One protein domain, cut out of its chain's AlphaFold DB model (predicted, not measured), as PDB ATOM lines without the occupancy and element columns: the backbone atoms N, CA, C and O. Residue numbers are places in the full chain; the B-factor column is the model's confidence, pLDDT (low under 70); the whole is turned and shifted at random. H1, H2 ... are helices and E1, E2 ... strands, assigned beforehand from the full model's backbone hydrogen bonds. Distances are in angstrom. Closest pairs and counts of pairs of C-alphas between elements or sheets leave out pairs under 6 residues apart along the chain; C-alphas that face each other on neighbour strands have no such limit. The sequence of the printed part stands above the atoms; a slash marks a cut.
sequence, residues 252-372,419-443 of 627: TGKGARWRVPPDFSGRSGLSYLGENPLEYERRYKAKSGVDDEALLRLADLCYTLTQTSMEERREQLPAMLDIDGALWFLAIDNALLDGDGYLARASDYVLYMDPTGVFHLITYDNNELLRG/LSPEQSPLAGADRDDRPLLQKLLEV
ATOM      1  N   THR A 252     204.488 204.801 222.710       94.50
ATOM      2  CA  THR A 252     205.399 205.635 223.503       94.50
ATOM      3  C   THR A 252     205.747 206.926 222.767       94.50
ATOM      4  O   THR A 252     205.725 206.971 221.546       94.50
ATOM      5  N   GLY A 253     206.041 207.998 223.510       94.44
ATOM      6  CA  GLY A 253     206.524 209.276 222.964       94.44
ATOM      7  C   GLY A 253     208.037 209.472 223.112       94.44
ATOM      8  O   GLY A 253     208.521 210.594 222.958       94.44
ATOM      9  N   LYS A 254     208.755 208.418 223.518       95.62
ATOM     10  CA  LYS A 254     210.219 208.375 223.647       95.62
ATOM     11  C   LYS A 254     210.854 207.874 222.341       95.62
ATOM     12  O   LYS A 254     210.152 207.302 221.509       95.62
ATOM     13  N   GLY A 255     212.164 208.049 222.196       95.88
ATOM     14  CA  GLY A 255     212.936 207.635 221.020       95.88
ATOM     15  C   GLY A 255     213.396 208.809 220.153       95.88
ATOM     16  O   GLY A 255     213.005 209.962 220.382       95.88
ATOM     17  N   ALA A 256     214.217 208.489 219.158       97.56
ATOM     18  CA  ALA A 256     214.855 209.443 218.263       97.56
ATOM     19  C   ALA A 256     214.046 209.616 216.977       97.56
ATOM     20  O   ALA A 256     213.467 208.667 216.454       97.56
ATOM     21  N   ARG A 257     213.957 210.836 216.450       96.94
ATOM     22  CA  ARG A 257     213.186 211.111 215.235       96.94
ATOM     23  C   ARG A 257     213.863 212.129 214.347       96.94
ATOM     24  O   ARG A 257     214.196 213.229 214.797       96.94
ATOM     25  N   TRP A 258     213.891 211.813 213.061       96.50
ATOM     26  CA  TRP A 258     214.403 212.662 212.000       96.50
ATOM     27  C   TRP A 258     213.321 212.928 210.959       96.50
ATOM     28  O   TRP A 258     212.447 212.100 210.706       96.50
ATOM     29  N   ARG A 259     213.389 214.096 210.327       94.12
ATOM     30  CA  ARG A 259     212.772 214.323 209.021       94.12
ATOM     31  C   ARG A 259     213.848 214.131 207.962       94.12
ATOM     32  O   ARG A 259     214.921 214.710 208.100       94.12
ATOM     33  N   VAL A 260     213.521 213.427 206.891       93.19
ATOM     34  CA  VAL A 260     214.390 213.274 205.726       93.19
ATOM     35  C   VAL A 260     213.869 214.196 204.620       93.19
ATOM     36  O   VAL A 260     212.842 213.898 204.017       93.19
ATOM     37  N   PRO A 261     214.463 215.388 204.429       86.81
ATOM     38  CA  PRO A 261     214.040 216.327 203.396       86.81
ATOM     39  C   PRO A 261     214.474 215.851 201.999       86.81
ATOM     40  O   PRO A 261     215.297 214.941 201.898       86.81
ATOM     41  N   PRO A 262     213.994 216.506 200.926       78.31
ATOM     42  CA  PRO A 262     214.508 216.310 199.576       78.31
ATOM     43  C   PRO A 262     216.029 216.395 199.509       78.31
ATOM     44  O   PRO A 262     216.621 217.421 199.860       78.31
ATOM     45  N   ASP A 263     216.636 215.319 199.018       72.81
ATOM     46  CA  ASP A 263     218.061 215.214 198.737       72.81
ATOM     47  C   ASP A 263     218.251 214.773 197.286       72.81
ATOM     48  O   ASP A 263     218.172 213.595 196.944       72.81
ATOM     49  N   PHE A 264     218.543 215.743 196.419       70.31
ATOM     50  CA  PHE A 264     218.780 215.500 194.997       70.31
ATOM     51  C   PHE A 264     220.081 214.732 194.714       70.31
ATOM     52  O   PHE A 264     220.417 214.541 193.554       70.31
ATOM     53  N   SER A 265     220.836 214.296 195.728       75.38
ATOM     54  CA  SER A 265     221.914 213.320 195.539       75.38
ATOM     55  C   SER A 265     221.430 211.866 195.611       75.38
ATOM     56  O   SER A 265     222.188 210.966 195.260       75.38
ATOM     57  N   GLY A 266     220.200 211.621 196.085       72.00
ATOM     58  CA  GLY A 266     219.654 210.281 196.334       72.00
ATOM     59  C   GLY A 266     220.235 209.574 197.567       72.00
ATOM     60  O   GLY A 266     219.752 208.516 197.955       72.00
ATOM     61  N   ARG A 267     221.240 210.162 198.230       81.62
ATOM     62  CA  ARG A 267     221.988 209.524 199.329       81.62
ATOM     63  C   ARG A 267     221.237 209.481 200.661       81.62
ATOM     64  O   ARG A 267     221.651 208.778 201.578       81.62
ATOM     65  N   SER A 268     220.120 210.196 200.772       85.62
ATOM     66  CA  SER A 268     219.211 210.130 201.928       85.62
ATOM     67  C   SER A 268     218.281 208.905 201.909       85.62
ATOM     68  O   SER A 268     217.394 208.774 202.750       85.62
ATOM     69  N   GLY A 269     218.501 207.970 200.979       90.62
ATOM     70  CA  GLY A 269     217.755 206.720 200.850       90.62
ATOM     71  C   GLY A 269     218.179 205.599 201.799       90.62
ATOM     72  O   GLY A 269     217.896 204.451 201.472       90.62
ATOM     73  N   LEU A 270     218.832 205.905 202.929       94.88
ATOM     74  CA  LEU A 270     219.553 204.959 203.803       94.88
ATOM     75  C   LEU A 270     220.833 204.375 203.179       94.88
ATOM     76  O   LEU A 270     221.193 203.224 203.415       94.88
ATOM     77  N   SER A 271     221.542 205.168 202.372       93.62
ATOM     78  CA  SER A 271     222.897 204.821 201.929       93.62
ATOM     79  C   SER A 271     223.890 204.923 203.091       93.62
ATOM     80  O   SER A 271     223.787 205.841 203.908       93.62
ATOM     81  N   TYR A 272     224.886 204.035 203.138       95.94
ATOM     82  CA  TYR A 272     226.024 204.189 204.046       95.94
ATOM     83  C   TYR A 272     226.901 205.372 203.617       95.94
ATOM     84  O   TYR A 272     227.287 205.483 202.452       95.94
ATOM     85  N   LEU A 273     227.185 206.279 204.556       93.81
ATOM     86  CA  LEU A 273     227.916 207.531 204.309       93.81
ATOM     87  C   LEU A 273     229.312 207.539 204.953       93.81
ATOM     88  O   LEU A 273     229.939 208.594 205.038       93.81
ATOM     89  N   GLY A 274     229.789 206.377 205.404       94.06
ATOM     90  CA  GLY A 274     230.965 206.258 206.261       94.06
ATOM     91  C   GLY A 274     230.609 206.377 207.743       94.06
ATOM     92  O   GLY A 274     229.435 206.386 208.115       94.06
ATOM     93  N   GLU A 275     231.638 206.465 208.582       89.94
ATOM     94  CA  GLU A 275     231.509 206.442 210.047       89.94
ATOM     95  C   GLU A 275     231.269 207.832 210.654       89.94
ATOM     96  O   GLU A 275     230.923 207.940 211.822       89.94
ATOM     97  N   ASN A 276     231.421 208.907 209.871       90.62
ATOM     98  CA  ASN A 276     231.284 210.279 210.360       90.62
ATOM     99  C   ASN A 276     229.805 210.647 210.633       90.62
ATOM    100  O   ASN A 276     229.051 210.839 209.669       90.62
ATOM    101  N   PRO A 277     229.386 210.861 211.900       88.44
ATOM    102  CA  PRO A 277     227.997 211.189 212.247       88.44
ATOM    103  C   PRO A 277     227.480 212.476 211.587       88.44
ATOM    104  O   PRO A 277     226.289 212.589 211.279       88.44
ATOM    105  N   LEU A 278     228.372 213.426 211.277       89.75
ATOM    106  CA  LEU A 278     228.012 214.696 210.644       89.75
ATOM    107  C   LEU A 278     227.444 214.513 209.229       89.75
ATOM    108  O   LEU A 278     226.639 215.330 208.777       89.75
ATOM    109  N   GLU A 279     227.836 213.456 208.506       91.50
ATOM    110  CA  GLU A 279     227.261 213.156 207.187       91.50
ATOM    111  C   GLU A 279     225.781 212.773 207.281       91.50
ATOM    112  O   GLU A 279     224.983 213.138 206.405       91.50
ATOM    113  N   TYR A 280     225.412 212.087 208.365       93.38
ATOM    114  CA  TYR A 280     224.036 211.722 208.665       93.38
ATOM    115  C   TYR A 280     223.263 212.938 209.169       93.38
ATOM    116  O   TYR A 280     222.219 213.259 208.613       93.38
ATOM    117  N   GLU A 281     223.785 213.711 210.118       91.25
ATOM    118  CA  GLU A 281     223.118 214.925 210.619       91.25
ATOM    119  C   GLU A 281     222.818 215.957 209.502       91.25
ATOM    120  O   GLU A 281     221.762 216.616 209.449       91.25
ATOM    121  N   ARG A 282     223.717 216.061 208.514       89.25
ATOM    122  CA  ARG A 282     223.515 216.904 207.326       89.25
ATOM    123  C   ARG A 282     222.294 216.502 206.496       89.25
ATOM    124  O   ARG A 282     221.681 217.394 205.900       89.25
ATOM    125  N   ARG A 283     221.906 215.227 206.479       90.88
ATOM    126  CA  ARG A 283     220.826 214.681 205.634       90.88
ATOM    127  C   ARG A 283     219.563 214.358 206.424       90.88
ATOM    128  O   ARG A 283     218.476 214.781 206.047       90.88
ATOM    129  N   TYR A 284     219.707 213.720 207.573       93.69
ATOM    130  CA  TYR A 284     218.629 213.347 208.473       93.69
ATOM    131  C   TYR A 284     218.432 214.469 209.493       93.69
ATOM    132  O   TYR A 284     219.203 214.646 210.432       93.69
ATOM    133  N   LYS A 285     217.390 215.281 209.306       92.94
ATOM    134  CA  LYS A 285     217.146 216.459 210.145       92.94
ATOM    135  C   LYS A 285     216.497 216.064 211.454       92.94
ATOM    136  O   LYS A 285     215.290 215.808 211.479       92.94
ATOM    137  N   ALA A 286     217.282 216.083 212.528       94.44
ATOM    138  CA  ALA A 286     216.825 215.826 213.884       94.44
ATOM    139  C   ALA A 286     215.561 216.631 214.233       94.44
ATOM    140  O   ALA A 286     215.385 217.795 213.847       94.44
ATOM    141  N   LYS A 287     214.634 215.974 214.933       93.19
ATOM    142  CA  LYS A 287     213.386 216.574 215.417       93.19
ATOM    143  C   LYS A 287     213.151 216.363 216.900       93.19
ATOM    144  O   LYS A 287     212.586 217.247 217.535       93.19
ATOM    145  N   SER A 288     213.499 215.202 217.441       93.62
ATOM    146  CA  SER A 288     213.363 214.921 218.873       93.62
ATOM    147  C   SER A 288     214.186 213.704 219.257       93.62
ATOM    148  O   SER A 288     214.106 212.715 218.537       93.62
ATOM    149  N   GLY A 289     214.881 213.758 220.397       93.75
ATOM    150  CA  GLY A 289     215.576 212.603 220.978       93.75
ATOM    151  C   GLY A 289     216.726 212.064 220.131       93.75
ATOM    152  O   GLY A 289     216.977 210.874 220.192       93.75
ATOM    153  N   VAL A 290     217.338 212.903 219.291       95.62
ATOM    154  CA  VAL A 290     218.510 212.535 218.489       95.62
ATOM    155  C   VAL A 290     219.738 213.025 219.236       95.62
ATOM    156  O   VAL A 290     219.914 214.234 219.366       95.62
ATOM    157  N   ASP A 291     220.526 212.085 219.725       93.31
ATOM    158  CA  ASP A 291     221.855 212.274 220.295       93.31
ATOM    159  C   ASP A 291     222.903 211.577 219.406       93.31
ATOM    160  O   ASP A 291     222.579 211.039 218.339       93.31
ATOM    161  N   ASP A 292     224.164 211.609 219.832       92.00
ATOM    162  CA  ASP A 292     225.272 210.998 219.094       92.00
ATOM    163  C   ASP A 292     225.104 209.479 218.956       92.00
ATOM    164  O   ASP A 292     225.364 208.926 217.888       92.00
ATOM    165  N   GLU A 293     224.586 208.802 219.986       94.06
ATOM    166  CA  GLU A 293     224.296 207.365 219.928       94.06
ATOM    167  C   GLU A 293     223.235 207.058 218.860       94.06
ATOM    168  O   GLU A 293     223.394 206.132 218.064       94.06
ATOM    169  N   ALA A 294     222.169 207.854 218.783       96.38
ATOM    170  CA  ALA A 294     221.140 207.697 217.765       96.38
ATOM    171  C   ALA A 294     221.679 207.914 216.338       96.38
ATOM    172  O   ALA A 294     221.219 207.253 215.404       96.38
ATOM    173  N   LEU A 295     222.646 208.822 216.152       95.69
ATOM    174  CA  LEU A 295     223.324 209.016 214.865       95.69
ATOM    175  C   LEU A 295     224.233 207.831 214.512       95.69
ATOM    176  O   LEU A 295     224.220 207.396 213.361       95.69
ATOM    177  N   LEU A 296     224.966 207.278 215.483       95.69
ATOM    178  CA  LEU A 296     225.779 206.073 215.286       95.69
ATOM    179  C   LEU A 296     224.908 204.864 214.927       95.69
ATOM    180  O   LEU A 296     225.176 204.196 213.935       95.69
ATOM    181  N   ARG A 297     223.783 204.657 215.623       97.56
ATOM    182  CA  ARG A 297     222.816 203.593 215.291       97.56
ATOM    183  C   ARG A 297     222.233 203.738 213.886       97.56
ATOM    184  O   ARG A 297     221.946 202.740 213.228       97.56
ATOM    185  N   LEU A 298     222.045 204.971 213.411       97.81
ATOM    186  CA  LEU A 298     221.633 205.224 212.031       97.81
ATOM    187  C   LEU A 298     222.747 204.865 211.036       97.81
ATOM    188  O   LEU A 298     222.462 204.279 209.991       97.81
ATOM    189  N   ALA A 299     224.002 205.185 211.355       97.38
ATOM    190  CA  ALA A 299     225.145 204.772 210.548       97.38
ATOM    191  C   ALA A 299     225.268 203.242 210.485       97.38
ATOM    192  O   ALA A 299     225.440 202.701 209.391       97.38
ATOM    193  N   ASP A 300     225.083 202.557 211.615       98.00
ATOM    194  CA  ASP A 300     225.076 201.095 211.700       98.00
ATOM    195  C   ASP A 300     223.946 200.495 210.864       98.00
ATOM    196  O   ASP A 300     224.192 199.584 210.079       98.00
ATOM    197  N   LEU A 301     222.721 201.033 210.945       98.38
ATOM    198  CA  LEU A 301     221.609 200.582 210.100       98.38
ATOM    199  C   LEU A 301     221.975 200.671 208.613       98.38
ATOM    200  O   LEU A 301     221.766 199.717 207.865       98.38
ATOM    201  N   CYS A 302     222.516 201.810 208.176       97.81
ATOM    202  CA  CYS A 302     222.922 202.009 206.787       97.81
ATOM    203  C   CYS A 302     224.083 201.084 206.384       97.81
ATOM    204  O   CYS A 302     224.103 200.587 205.254       97.81
ATOM    205  N   TYR A 303     225.039 200.839 207.286       98.06
ATOM    206  CA  TYR A 303     226.127 199.889 207.073       98.06
ATOM    207  C   TYR A 303     225.578 198.473 206.898       98.06
ATOM    208  O   TYR A 303     225.759 197.890 205.832       98.06
ATOM    209  N   THR A 304     224.833 197.952 207.877       98.38
ATOM    210  CA  THR A 304     224.250 196.605 207.822       98.38
ATOM    211  C   THR A 304     223.392 196.441 206.573       98.38
ATOM    212  O   THR A 304     223.557 195.473 205.837       98.38
ATOM    213  N   LEU A 305     222.549 197.424 206.248       97.62
ATOM    214  CA  LEU A 305     221.693 197.382 205.065       97.62
ATOM    215  C   LEU A 305     222.471 197.286 203.745       97.62
ATOM    216  O   LEU A 305     221.996 196.625 202.826       97.62
ATOM    217  N   THR A 306     223.615 197.963 203.613       96.19
ATOM    218  CA  THR A 306     224.276 198.134 202.305       96.19
ATOM    219  C   THR A 306     225.604 197.409 202.136       96.19
ATOM    220  O   THR A 306     225.993 197.165 200.997       96.19
ATOM    221  N   GLN A 307     226.291 197.081 203.228       96.94
ATOM    222  CA  GLN A 307     227.667 196.572 203.221       96.94
ATOM    223  C   GLN A 307     227.778 195.106 203.643       96.94
ATOM    224  O   GLN A 307     228.807 194.491 203.388       96.94
ATOM    225  N   THR A 308     226.747 194.540 204.274       97.56
ATOM    226  CA  THR A 308     226.769 193.136 204.706       97.56
ATOM    227  C   THR A 308     226.142 192.215 203.662       97.56
ATOM    228  O   THR A 308     225.375 192.640 202.784       97.56
ATOM    229  N   SER A 309     226.489 190.933 203.731       97.75
ATOM    230  CA  SER A 309     225.930 189.900 202.862       97.75
ATOM    231  C   SER A 309     224.411 189.768 203.040       97.75
ATOM    232  O   SER A 309     223.794 190.332 203.944       97.75
ATOM    233  N   MET A 310     223.754 189.048 202.129       97.44
ATOM    234  CA  MET A 310     222.315 188.788 202.246       97.44
ATOM    235  C   MET A 310     221.967 188.019 203.529       97.44
ATOM    236  O   MET A 310     220.991 188.368 204.190       97.44
ATOM    237  N   GLU A 311     222.781 187.027 203.898       97.31
ATOM    238  CA  GLU A 311     222.564 186.219 205.103       97.31
ATOM    239  C   GLU A 311     222.759 187.043 206.379       97.31
ATOM    240  O   GLU A 311     221.887 187.053 207.245       97.31
ATOM    241  N   GLU A 312     223.829 187.840 206.452       97.81
ATOM    242  CA  GLU A 312     224.054 188.746 207.585       97.81
ATOM    243  C   GLU A 312     222.929 189.778 207.718       97.81
ATOM    244  O   GLU A 312     222.449 190.030 208.822       97.81
ATOM    245  N   ARG A 313     222.429 190.338 206.606       97.25
ATOM    246  CA  ARG A 313     221.257 191.230 206.638       97.25
ATOM    247  C   ARG A 313     220.033 190.532 207.191       97.25
ATOM    248  O   ARG A 313     219.336 191.108 208.025       97.25
ATOM    249  N   ARG A 314     219.752 189.326 206.698       97.12
ATOM    250  CA  ARG A 314     218.599 188.523 207.103       97.12
ATOM    251  C   ARG A 314     218.612 188.243 208.606       97.12
ATOM    252  O   ARG A 314     217.545 188.253 209.219       97.12
ATOM    253  N   GLU A 315     219.791 188.046 209.184       97.00
ATOM    254  CA  GLU A 315     219.987 187.825 210.616       97.00
ATOM    255  C   GLU A 315     219.934 189.125 211.439       97.00
ATOM    256  O   GLU A 315     219.230 189.192 212.447       97.00
ATOM    257  N   GLN A 316     220.637 190.175 211.007       97.75
ATOM    258  CA  GLN A 316     220.901 191.361 211.831       97.75
ATOM    259  C   GLN A 316     219.843 192.464 211.692       97.75
ATOM    260  O   GLN A 316     219.469 193.096 212.684       97.75
ATOM    261  N   LEU A 317     219.319 192.711 210.481       97.88
ATOM    262  CA  LEU A 317     218.379 193.817 210.253       97.88
ATOM    263  C   LEU A 317     217.092 193.734 211.087       97.88
ATOM    264  O   LEU A 317     216.643 194.793 211.518       97.88
ATOM    265  N   PRO A 318     216.488 192.562 211.376       96.62
ATOM    266  CA  PRO A 318     215.283 192.495 212.210       96.62
ATOM    267  C   PRO A 318     215.440 193.077 213.624       96.62
ATOM    268  O   PRO A 318     214.441 193.463 214.229       96.62
ATOM    269  N   ALA A 319     216.667 193.162 214.152       96.44
ATOM    270  CA  ALA A 319     216.950 193.803 215.439       96.44
ATOM    271  C   ALA A 319     217.086 195.334 215.335       96.44
ATOM    272  O   ALA A 319     217.009 196.029 216.345       96.44
ATOM    273  N   MET A 320     217.283 195.862 214.125       98.06
ATOM    274  CA  MET A 320     217.554 197.279 213.863       98.06
ATOM    275  C   MET A 320     216.399 197.969 213.138       98.06
ATOM    276  O   MET A 320     216.212 199.169 213.280       98.06
ATOM    277  N   LEU A 321     215.618 197.246 212.340       98.44
ATOM    278  CA  LEU A 321     214.605 197.787 211.444       98.44
ATOM    279  C   LEU A 321     213.321 196.969 211.551       98.44
ATOM    280  O   LEU A 321     213.330 195.744 211.446       98.44
ATOM    281  N   ASP A 322     212.192 197.662 211.670       97.62
ATOM    282  CA  ASP A 322     210.874 197.064 211.481       97.62
ATOM    283  C   ASP A 322     210.696 196.683 210.004       97.62
ATOM    284  O   ASP A 322     210.217 197.481 209.195       97.62
ATOM    285  N   ILE A 323     211.132 195.469 209.648       97.81
ATOM    286  CA  ILE A 323     211.155 194.974 208.265       97.81
ATOM    287  C   ILE A 323     209.769 195.070 207.630       97.81
ATOM    288  O   ILE A 323     209.618 195.618 206.544       97.81
ATOM    289  N   ASP A 324     208.736 194.573 208.306       97.56
ATOM    290  CA  ASP A 324     207.377 194.557 207.762       97.56
ATOM    291  C   ASP A 324     206.804 195.979 207.625       97.56
ATOM    292  O   ASP A 324     206.165 196.291 206.619       97.56
ATOM    293  N   GLY A 325     207.086 196.870 208.584       97.38
ATOM    294  CA  GLY A 325     206.770 198.295 208.473       97.38
ATOM    295  C   GLY A 325     207.485 198.985 207.305       97.38
ATOM    296  O   GLY A 325     206.859 199.756 206.575       97.38
ATOM    297  N   ALA A 326     208.762 198.672 207.074       98.19
ATOM    298  CA  ALA A 326     209.536 199.181 205.944       98.19
ATOM    299  C   ALA A 326     209.000 198.667 204.596       98.19
ATOM    300  O   ALA A 326     208.866 199.441 203.648       98.19
ATOM    301  N   LEU A 327     208.614 197.390 204.513       98.44
ATOM    302  CA  LEU A 327     207.982 196.822 203.320       98.44
ATOM    303  C   LEU A 327     206.622 197.472 203.032       98.44
ATOM    304  O   LEU A 327     206.324 197.767 201.875       98.44
ATOM    305  N   TRP A 328     205.814 197.755 204.061       97.94
ATOM    306  CA  TRP A 328     204.568 198.511 203.900       97.94
ATOM    307  C   TRP A 328     204.805 199.947 203.437       97.94
ATOM    308  O   TRP A 328     204.093 200.421 202.553       97.94
ATOM    309  N   PHE A 329     205.798 200.627 204.011       97.50
ATOM    310  CA  PHE A 329     206.213 201.962 203.586       97.50
ATOM    311  C   PHE A 329     206.543 201.981 202.085       97.50
ATOM    312  O   PHE A 329     205.969 202.777 201.344       97.50
ATOM    313  N   LEU A 330     207.377 201.043 201.624       97.44
ATOM    314  CA  LEU A 330     207.758 200.910 200.216       97.44
ATOM    315  C   LEU A 330     206.571 200.543 199.316       97.44
ATOM    316  O   LEU A 330     206.414 201.121 198.242       97.44
ATOM    317  N   ALA A 331     205.720 199.604 199.741       97.12
ATOM    318  CA  ALA A 331     204.565 199.173 198.957       97.12
ATOM    319  C   ALA A 331     203.568 200.323 198.752       97.12
ATOM    320  O   ALA A 331     203.067 200.508 197.643       97.12
ATOM    321  N   ILE A 332     203.304 201.118 199.796       96.69
ATOM    322  CA  ILE A 332     202.401 202.276 199.740       96.69
ATOM    323  C   ILE A 332     202.964 203.362 198.816       96.69
ATOM    324  O   ILE A 332     202.248 203.809 197.919       96.69
ATOM    325  N   ASP A 333     204.234 203.737 198.991       94.50
ATOM    326  CA  ASP A 333     204.938 204.729 198.160       94.50
ATOM    327  C   ASP A 333     204.903 204.341 196.668       94.50
ATOM    328  O   ASP A 333     204.511 205.127 195.798       94.50
ATOM    329  N   ASN A 334     205.201 203.072 196.378       94.25
ATOM    330  CA  ASN A 334     205.255 202.531 195.026       94.25
ATOM    331  C   ASN A 334     203.873 202.447 194.353       94.25
ATOM    332  O   ASN A 334     203.701 202.884 193.210       94.25
ATOM    333  N   ALA A 335     202.869 201.882 195.023       95.31
ATOM    334  CA  ALA A 335     201.562 201.674 194.403       95.31
ATOM    335  C   ALA A 335     200.690 202.938 194.370       95.31
ATOM    336  O   ALA A 335     199.809 203.024 193.516       95.31
ATOM    337  N   LEU A 336     200.969 203.945 195.206       95.00
ATOM    338  CA  LEU A 336     200.358 205.275 195.087       95.00
ATOM    339  C   LEU A 336     201.148 206.239 194.193       95.00
ATOM    340  O   LEU A 336     200.675 207.347 193.939       95.00
ATOM    341  N   LEU A 337     202.294 205.808 193.656       93.50
ATOM    342  CA  LEU A 337     203.134 206.602 192.760       93.50
ATOM    343  C   LEU A 337     203.512 207.949 193.395       93.50
ATOM    344  O   LEU A 337     203.235 209.002 192.815       93.50
ATOM    345  N   ASP A 338     204.112 207.916 194.586       91.56
ATOM    346  CA  ASP A 338     204.545 209.143 195.253       91.56
ATOM    347  C   ASP A 338     205.720 209.814 194.535       91.56
ATOM    348  O   ASP A 338     206.846 209.317 194.517       91.56
ATOM    349  N   GLY A 339     205.442 210.965 193.920       88.62
ATOM    350  CA  GLY A 339     206.426 211.745 193.179       88.62
ATOM    351  C   GLY A 339     207.438 212.507 194.040       88.62
ATOM    352  O   GLY A 339     208.430 212.986 193.473       88.62
ATOM    353  N   ASP A 340     207.208 212.638 195.351       84.94
ATOM    354  CA  ASP A 340     208.125 213.291 196.304       84.94
ATOM    355  C   ASP A 340     208.747 212.308 197.313       84.94
ATOM    356  O   ASP A 340     209.782 212.597 197.920       84.94
ATOM    357  N   GLY A 341     208.147 211.122 197.429       89.44
ATOM    358  CA  GLY A 341     208.535 210.084 198.372       89.44
ATOM    359  C   GLY A 341     209.817 209.312 198.037       89.44
ATOM    360  O   GLY A 341     210.677 209.714 197.234       89.44
ATOM    361  N   TYR A 342     209.963 208.158 198.687       92.31
ATOM    362  CA  TYR A 342     211.215 207.405 198.714       92.31
ATOM    363  C   TYR A 342     211.608 206.901 197.327       92.31
ATOM    364  O   TYR A 342     212.743 207.105 196.894       92.31
ATOM    365  N   LEU A 343     210.691 206.282 196.585       89.56
ATOM    366  CA  LEU A 343     211.010 205.711 195.282       89.56
ATOM    367  C   LEU A 343     211.450 206.791 194.285       89.56
ATOM    368  O   LEU A 343     212.453 206.628 193.582       89.56
ATOM    369  N   ALA A 344     210.756 207.927 194.249       87.62
ATOM    370  CA  ALA A 344     211.059 208.997 193.307       87.62
ATOM    371  C   ALA A 344     212.346 209.755 193.665       87.62
ATOM    372  O   ALA A 344     213.172 209.994 192.777       87.62
ATOM    373  N   ARG A 345     212.558 210.096 194.945       86.44
ATOM    374  CA  ARG A 345     213.591 211.067 195.361       86.44
ATOM    375  C   ARG A 345     214.445 210.650 196.560       86.44
ATOM    376  O   ARG A 345     215.348 211.397 196.923       86.44
ATOM    377  N   ALA A 346     214.212 209.471 197.138       90.69
ATOM    378  CA  ALA A 346     214.856 209.020 198.374       90.69
ATOM    379  C   ALA A 346     214.661 210.021 199.534       90.69
ATOM    380  O   ALA A 346     215.572 210.265 200.328       90.69
ATOM    381  N   SER A 347     213.476 210.634 199.603       88.75
ATOM    382  CA  SER A 347     213.178 211.747 200.504       88.75
ATOM    383  C   SER A 347     211.717 211.797 200.951       88.75
ATOM    384  O   SER A 347     210.949 210.888 200.661       88.75
ATOM    385  N   ASP A 348     211.386 212.845 201.716       89.25
ATOM    386  CA  ASP A 348     210.072 213.148 202.292       89.25
ATOM    387  C   ASP A 348     209.440 211.963 203.025       89.25
ATOM    388  O   ASP A 348     208.284 211.580 202.886       89.25
ATOM    389  N   TYR A 349     210.246 211.428 203.936       94.06
ATOM    390  CA  TYR A 349     209.794 210.516 204.970       94.06
ATOM    391  C   TYR A 349     210.337 210.939 206.336       94.06
ATOM    392  O   TYR A 349     211.198 211.815 206.487       94.06
ATOM    393  N   VAL A 350     209.773 210.342 207.371       95.62
ATOM    394  CA  VAL A 350     210.206 210.466 208.755       95.62
ATOM    395  C   VAL A 350     210.815 209.139 209.162       95.62
ATOM    396  O   VAL A 350     210.220 208.082 208.956       95.62
ATOM    397  N   LEU A 351     211.985 209.222 209.784       96.75
ATOM    398  CA  LEU A 351     212.621 208.094 210.437       96.75
ATOM    399  C   LEU A 351     212.388 208.220 211.943       96.75
ATOM    400  O   LEU A 351     212.578 209.299 212.513       96.75
ATOM    401  N   TYR A 352     211.955 207.140 212.580       97.56
ATOM    402  CA  TYR A 352     211.752 207.063 214.022       97.56
ATOM    403  C   TYR A 352     212.475 205.838 214.572       97.56
ATOM    404  O   TYR A 352     212.134 204.730 214.186       97.56
ATOM    405  N   MET A 353     213.439 206.039 215.464       98.06
ATOM    406  CA  MET A 353     214.033 204.970 216.262       98.06
ATOM    407  C   MET A 353     213.301 204.910 217.596       98.06
ATOM    408  O   MET A 353     213.262 205.894 218.344       98.06
ATOM    409  N   ASP A 354     212.683 203.776 217.880       96.81
ATOM    410  CA  ASP A 354     211.971 203.572 219.128       96.81
ATOM    411  C   ASP A 354     212.940 203.354 220.317       96.81
ATOM    412  O   ASP A 354     214.150 203.221 220.126       96.81
ATOM    413  N   PRO A 355     212.455 203.334 221.574       96.06
ATOM    414  CA  PRO A 355     213.319 203.118 222.740       96.06
ATOM    415  C   PRO A 355     214.010 201.751 222.820       96.06
ATOM    416  O   PRO A 355     214.828 201.559 223.710       96.06
ATOM    417  N   THR A 356     213.648 200.798 221.960       95.12
ATOM    418  CA  THR A 356     214.312 199.491 221.834       95.12
ATOM    419  C   THR A 356     215.418 199.497 220.776       95.12
ATOM    420  O   THR A 356     216.101 198.493 220.621       95.12
ATOM    421  N   GLY A 357     215.630 200.624 220.086       96.31
ATOM    422  CA  GLY A 357     216.654 200.776 219.051       96.31
ATOM    423  C   GLY A 357     216.184 200.387 217.647       96.31
ATOM    424  O   GLY A 357     216.990 200.415 216.722       96.31
ATOM    425  N   VAL A 358     214.898 200.060 217.471       97.56
ATOM    426  CA  VAL A 358     214.339 199.659 216.174       97.56
ATOM    427  C   VAL A 358     213.868 200.886 215.401       97.56
ATOM    428  O   VAL A 358     213.124 201.732 215.905       97.56
ATOM    429  N   PHE A 359     214.302 200.985 214.150       98.38
ATOM    430  CA  PHE A 359     213.918 202.025 213.214       98.38
ATOM    431  C   PHE A 359     212.589 201.703 212.518       98.38
ATOM    432  O   PHE A 359     212.322 200.580 212.098       98.38
ATOM    433  N   HIS A 360     211.776 202.740 212.330       97.19
ATOM    434  CA  HIS A 360     210.520 202.729 211.591       97.19
ATOM    435  C   HIS A 360     210.505 203.868 210.570       97.19
ATOM    436  O   HIS A 360     210.876 205.005 210.886       97.19
ATOM    437  N   LEU A 361     210.000 203.581 209.370       96.19
ATOM    438  CA  LEU A 361     209.759 204.578 208.331       96.19
ATOM    439  C   LEU A 361     208.291 205.001 208.324       96.19
ATOM    440  O   LEU A 361     207.382 204.178 208.424       96.19
ATOM    441  N   ILE A 362     208.061 206.304 208.209       94.25
ATOM    442  CA  ILE A 362     206.730 206.908 208.165       94.25
ATOM    443  C   ILE A 362     206.705 207.871 206.980       94.25
ATOM    444  O   ILE A 362     207.577 208.729 206.863       94.25
ATOM    445  N   THR A 363     205.711 207.754 206.111       91.62
ATOM    446  CA  THR A 363     205.529 208.662 204.969       91.62
ATOM    447  C   THR A 363     205.194 210.090 205.413       91.62
ATOM    448  O   THR A 363     204.697 210.330 206.522       91.62
ATOM    449  N   TYR A 364     205.523 211.065 204.565       90.94
ATOM    450  CA  TYR A 364     205.365 212.489 204.839       90.94
ATOM    451  C   TYR A 364     205.203 213.269 203.513       90.94
ATOM    452  O   TYR A 364     205.784 212.876 202.517       90.94
ATOM    453  N   ASP A 365     204.448 214.379 203.499       88.56
ATOM    454  CA  ASP A 365     204.264 215.263 202.314       88.56
ATOM    455  C   ASP A 365     203.711 214.535 201.061       88.56
ATOM    456  O   ASP A 365     204.306 214.533 199.988       88.56
ATOM    457  N   ASN A 366     202.538 213.905 201.175       91.69
ATOM    458  CA  ASN A 366     201.995 212.993 200.158       91.69
ATOM    459  C   ASN A 366     200.968 213.675 199.224       91.69
ATOM    460  O   ASN A 366     199.999 213.070 198.756       91.69
ATOM    461  N   ASN A 367     201.162 214.958 198.914       88.75
ATOM    462  CA  ASN A 367     200.326 215.724 197.981       88.75
ATOM    463  C   ASN A 367     200.682 215.467 196.499       88.75
ATOM    464  O   ASN A 367     199.977 215.937 195.598       88.75
ATOM    465  N   GLU A 368     201.766 214.735 196.210       89.81
ATOM    466  CA  GLU A 368     202.219 214.426 194.845       89.81
ATOM    467  C   GLU A 368     201.924 212.996 194.356       89.81
ATOM    468  O   GLU A 368     202.413 212.599 193.300       89.81
ATOM    469  N   LEU A 369     201.044 212.272 195.051       91.25
ATOM    470  CA  LEU A 369     200.585 210.932 194.666       91.25
ATOM    471  C   LEU A 369     199.774 210.917 193.369       91.25
ATOM    472  O   LEU A 369     199.034 211.859 193.071       91.25
ATOM    473  N   LEU A 370     199.822 209.799 192.637       91.56
ATOM    474  CA  LEU A 370     198.935 209.512 191.499       91.56
ATOM    475  C   LEU A 370     198.866 210.665 190.478       91.56
ATOM    476  O   LEU A 370     197.822 210.958 189.887       91.56
ATOM    477  N   ARG A 371     199.987 211.361 190.273       82.25
ATOM    478  CA  ARG A 371     200.165 212.285 189.151       82.25
ATOM    479  C   ARG A 371     200.497 211.435 187.937       82.25
ATOM    480  O   ARG A 371     201.667 211.148 187.701       82.25
ATOM    481  N   GLY A 372     199.474 210.963 187.223       59.66
ATOM    482  CA  GLY A 372     199.654 210.126 186.040       59.66
ATOM    483  C   GLY A 372     200.771 210.676 185.152       59.66
ATOM    484  O   GLY A 372     200.735 211.838 184.744       59.66
ATOM    485  N   LEU A 419     207.241 209.091 187.990       85.94
ATOM    486  CA  LEU A 419     206.718 207.737 188.119       85.94
ATOM    487  C   LEU A 419     205.625 207.503 187.066       85.94
ATOM    488  O   LEU A 419     204.751 208.347 186.853       85.94
ATOM    489  N   SER A 420     205.686 206.363 186.382       90.81
ATOM    490  CA  SER A 420     204.668 205.948 185.411       90.81
ATOM    491  C   SER A 420     203.700 204.967 186.074       90.81
ATOM    492  O   SER A 420     204.152 204.063 186.775       90.81
ATOM    493  N   PRO A 421     202.380 205.086 185.843       93.00
ATOM    494  CA  PRO A 421     201.410 204.099 186.320       93.00
ATOM    495  C   PRO A 421     201.696 202.676 185.834       93.00
ATOM    496  O   PRO A 421     201.398 201.713 186.536       93.00
ATOM    497  N   GLU A 422     202.315 202.558 184.663       92.75
ATOM    498  CA  GLU A 422     202.657 201.306 184.003       92.75
ATOM    499  C   GLU A 422     204.024 200.729 184.421       92.75
ATOM    500  O   GLU A 422     204.364 199.628 183.988       92.75
ATOM    501  N   GLN A 423     204.812 201.432 185.247       91.62
ATOM    502  CA  GLN A 423     206.125 200.945 185.688       91.62
ATOM    503  C   GLN A 423     206.009 199.647 186.497       91.62
ATOM    504  O   GLN A 423     205.005 199.418 187.169       91.62
ATOM    505  N   SER A 424     207.058 198.823 186.511       93.31
ATOM    506  CA  SER A 424     207.036 197.604 187.326       93.31
ATOM    507  C   SER A 424     206.750 197.923 188.811       93.31
ATOM    508  O   SER A 424     207.283 198.902 189.343       93.31
ATOM    509  N   PRO A 425     205.937 197.118 189.526       92.88
ATOM    510  CA  PRO A 425     205.830 197.180 190.990       92.88
ATOM    511  C   PRO A 425     207.166 196.961 191.720       92.88
ATOM    512  O   PRO A 425     207.271 197.261 192.907       92.88
ATOM    513  N   LEU A 426     208.188 196.476 191.014       93.88
ATOM    514  CA  LEU A 426     209.551 196.278 191.502       93.88
ATOM    515  C   LEU A 426     210.523 197.357 191.017       93.88
ATOM    516  O   LEU A 426     211.728 197.221 191.207       93.88
ATOM    517  N   ALA A 427     210.024 198.411 190.361       89.81
ATOM    518  CA  ALA A 427     210.863 199.516 189.920       89.81
ATOM    519  C   ALA A 427     211.695 200.038 191.101       89.81
ATOM    520  O   ALA A 427     211.144 200.394 192.140       89.81
ATOM    521  N   GLY A 428     213.018 200.063 190.926       85.56
ATOM    522  CA  GLY A 428     213.986 200.463 191.942       85.56
ATOM    523  C   GLY A 428     214.567 199.350 192.805       85.56
ATOM    524  O   GLY A 428     215.473 199.637 193.581       85.56
ATOM    525  N   ALA A 429     214.132 198.102 192.639       90.81
ATOM    526  CA  ALA A 429     214.800 196.945 193.240       90.81
ATOM    527  C   ALA A 429     216.209 196.697 192.660       90.81
ATOM    528  O   ALA A 429     217.000 195.984 193.261       90.81
ATOM    529  N   ASP A 430     216.523 197.289 191.511       88.56
ATOM    530  CA  ASP A 430     217.793 197.215 190.781       88.56
ATOM    531  C   ASP A 430     218.644 198.492 190.924       88.56
ATOM    532  O   ASP A 430     219.630 198.679 190.211       88.56
ATOM    533  N   ARG A 431     218.246 199.410 191.814       87.19
ATOM    534  CA  ARG A 431     218.844 200.741 191.939       87.19
ATOM    535  C   ARG A 431     219.662 200.891 193.216       87.19
ATOM    536  O   ARG A 431     219.102 200.950 194.307       87.19
ATOM    537  N   ASP A 432     220.960 201.130 193.058       86.56
ATOM    538  CA  ASP A 432     221.874 201.391 194.182       86.56
ATOM    539  C   ASP A 432     221.561 202.702 194.926       86.56
ATOM    540  O   ASP A 432     221.893 202.865 196.099       86.56
ATOM    541  N   ASP A 433     220.884 203.651 194.267       86.38
ATOM    542  CA  ASP A 433     220.406 204.886 194.898       86.38
ATOM    543  C   ASP A 433     219.090 204.693 195.678       86.38
ATOM    544  O   ASP A 433     218.539 205.659 196.208       86.38
ATOM    545  N   ARG A 434     218.572 203.459 195.765       92.12
ATOM    546  CA  ARG A 434     217.407 203.056 196.573       92.12
ATOM    547  C   ARG A 434     217.740 201.834 197.441       92.12
ATOM    548  O   ARG A 434     217.057 200.811 197.341       92.12
ATOM    549  N   PRO A 435     218.754 201.930 198.321       94.88
ATOM    550  CA  PRO A 435     219.298 200.760 199.000       94.88
ATOM    551  C   PRO A 435     218.274 200.049 199.887       94.88
ATOM    552  O   PRO A 435     218.293 198.830 199.942       94.88
ATOM    553  N   LEU A 436     217.330 200.750 200.527       96.81
ATOM    554  CA  LEU A 436     216.286 200.089 201.321       96.81
ATOM    555  C   LEU A 436     215.434 199.144 200.467       96.81
ATOM    556  O   LEU A 436     215.207 198.005 200.856       96.81
ATOM    557  N   LEU A 437     214.969 199.603 199.303       96.00
ATOM    558  CA  LEU A 437     214.142 198.781 198.421       96.00
ATOM    559  C   LEU A 437     214.959 197.635 197.822       96.00
ATOM    560  O   LEU A 437     214.557 196.482 197.933       96.00
ATOM    561  N   GLN A 438     216.112 197.951 197.232       95.94
ATOM    562  CA  GLN A 438     217.012 196.963 196.637       95.94
ATOM    563  C   GLN A 438     217.368 195.867 197.648       95.94
ATOM    564  O   GLN A 438     217.118 194.687 197.416       95.94
ATOM    565  N   LYS A 439     217.890 196.258 198.814       97.50
ATOM    566  CA  LYS A 439     218.476 195.329 199.780       97.50
ATOM    567  C   LYS A 439     217.435 194.528 200.550       97.50
ATOM    568  O   LYS A 439     217.733 193.399 200.928       97.50
ATOM    569  N   LEU A 440     216.223 195.052 200.746       98.00
ATOM    570  CA  LEU A 440     215.142 194.245 201.310       98.00
ATOM    571  C   LEU A 440     214.584 193.236 200.295       98.00
ATOM    572  O   LEU A 440     214.242 192.125 200.681       98.00
ATOM    573  N   LEU A 441     214.500 193.590 199.007       96.94
ATOM    574  CA  LEU A 441     213.939 192.705 197.976       96.94
ATOM    575  C   LEU A 441     214.923 191.666 197.421       96.94
ATOM    576  O   LEU A 441     214.493 190.790 196.669       96.94
ATOM    577  N   GLU A 442     216.203 191.752 197.786       95.88
ATOM    578  CA  GLU A 442     217.190 190.685 197.572       95.88
ATOM    579  C   GLU A 442     216.912 189.464 198.468       95.88
ATOM    580  O   GLU A 442     217.159 188.342 198.041       95.88
ATOM    581  N   VAL A 443     216.349 189.653 199.672       96.88
ATOM    582  CA  VAL A 443     215.994 188.545 200.575       96.88
ATOM    583  C   VAL A 443     214.661 187.917 200.131       96.88
ATOM    584  O   VAL A 443     213.629 188.600 200.178       96.88
TER     585      VAL A 443
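Overview. This is residues 252 to 372 and 419 to 443 of the 627 residues of an uncharacterized protein of Planctomycetes bacterium (UniProt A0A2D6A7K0). One twisted antiparallel sheet of four strands has helices over one face: H4 runs along the edge strand E4, and the longest helix, H2, passes over E1. H3 folds back beside H2 as a hairpin, H1 packs on residues 292 to 299 of H2, H6 on residues 305 to 306 of H2, and short H5 on residues 330 to 334 of H4. The printed part has 146 residues, with six named helices and four named strands in the order E1 H1 E2 H2 H3 H4 H5 E3 E4 H6; the sheet's order is E2 E1 E3 E4, and the class is mixed, helices and strands. It is compact, with a radius of gyration of the C-alphas of 14.4 A and spans of 42 by 33 by 29 A.

Arrangement. Begin at E1, residues 256 to 260, an inner strand antiparallel to E2, residues 285 to 288, and to E3, residues 349 to 353. Within hydrogen-bond range you find N 285 and O 259, 2.8 A, and N 258 and O 351, 2.9 A. E3 and E4, residues 359 to 363, form a hairpin, with N 352 and O 360 at 2.9 A. H1, residues 277 to 283, only grazes the sheet. H2, residues 292 to 307, has a height over the sheet of 11.0 A, and H1 touches it, about perpendicular at 80 degrees, closest at C-alphas 277 and 295, 5.8 A. H3, residues 310 to 320, only grazes the sheet and touches H2, closest at C-alphas 304 and 313, 6.3 A, a shallow tilt of 23 degrees, opposite ways. H4, residues 323 to 335, is on the same face as H2, over E4, closest at C-alphas 326 and 361, 5.9 A. H5, residues 342 to 345, touches H4, closest at C-alphas 334 and 343, 6.6 A. H6, residues 435 to 441, touches H2, closest at C-alphas 305 and 439, 6.5 A. Every O i to N i+4 pair is within hydrogen-bond range in H2, H4 and H6, but 2 of 3 in H1 and 4 of 7 in H3; H5 is too short for such a pair.

Along the chain. Find C-alpha 256 at (214.855, 209.443, 218.263), where E1 begins. H2 runs 21.6 A from C-alpha 292 at (225.272, 210.998, 219.094), and H4 runs 18.1 A. H6 ends at C-alpha 441, (213.939, 192.705, 197.976).

Size, cuts and confidence. The C-alphas farthest apart, of Asp 292 and Glu 422, are 42.9 A apart. Residues 373 to 418 are not printed; C-alphas 372 and 419 are 7.7 A apart. The link from E1 to H1 is long. Residue 372 is under 70 in pLDDT.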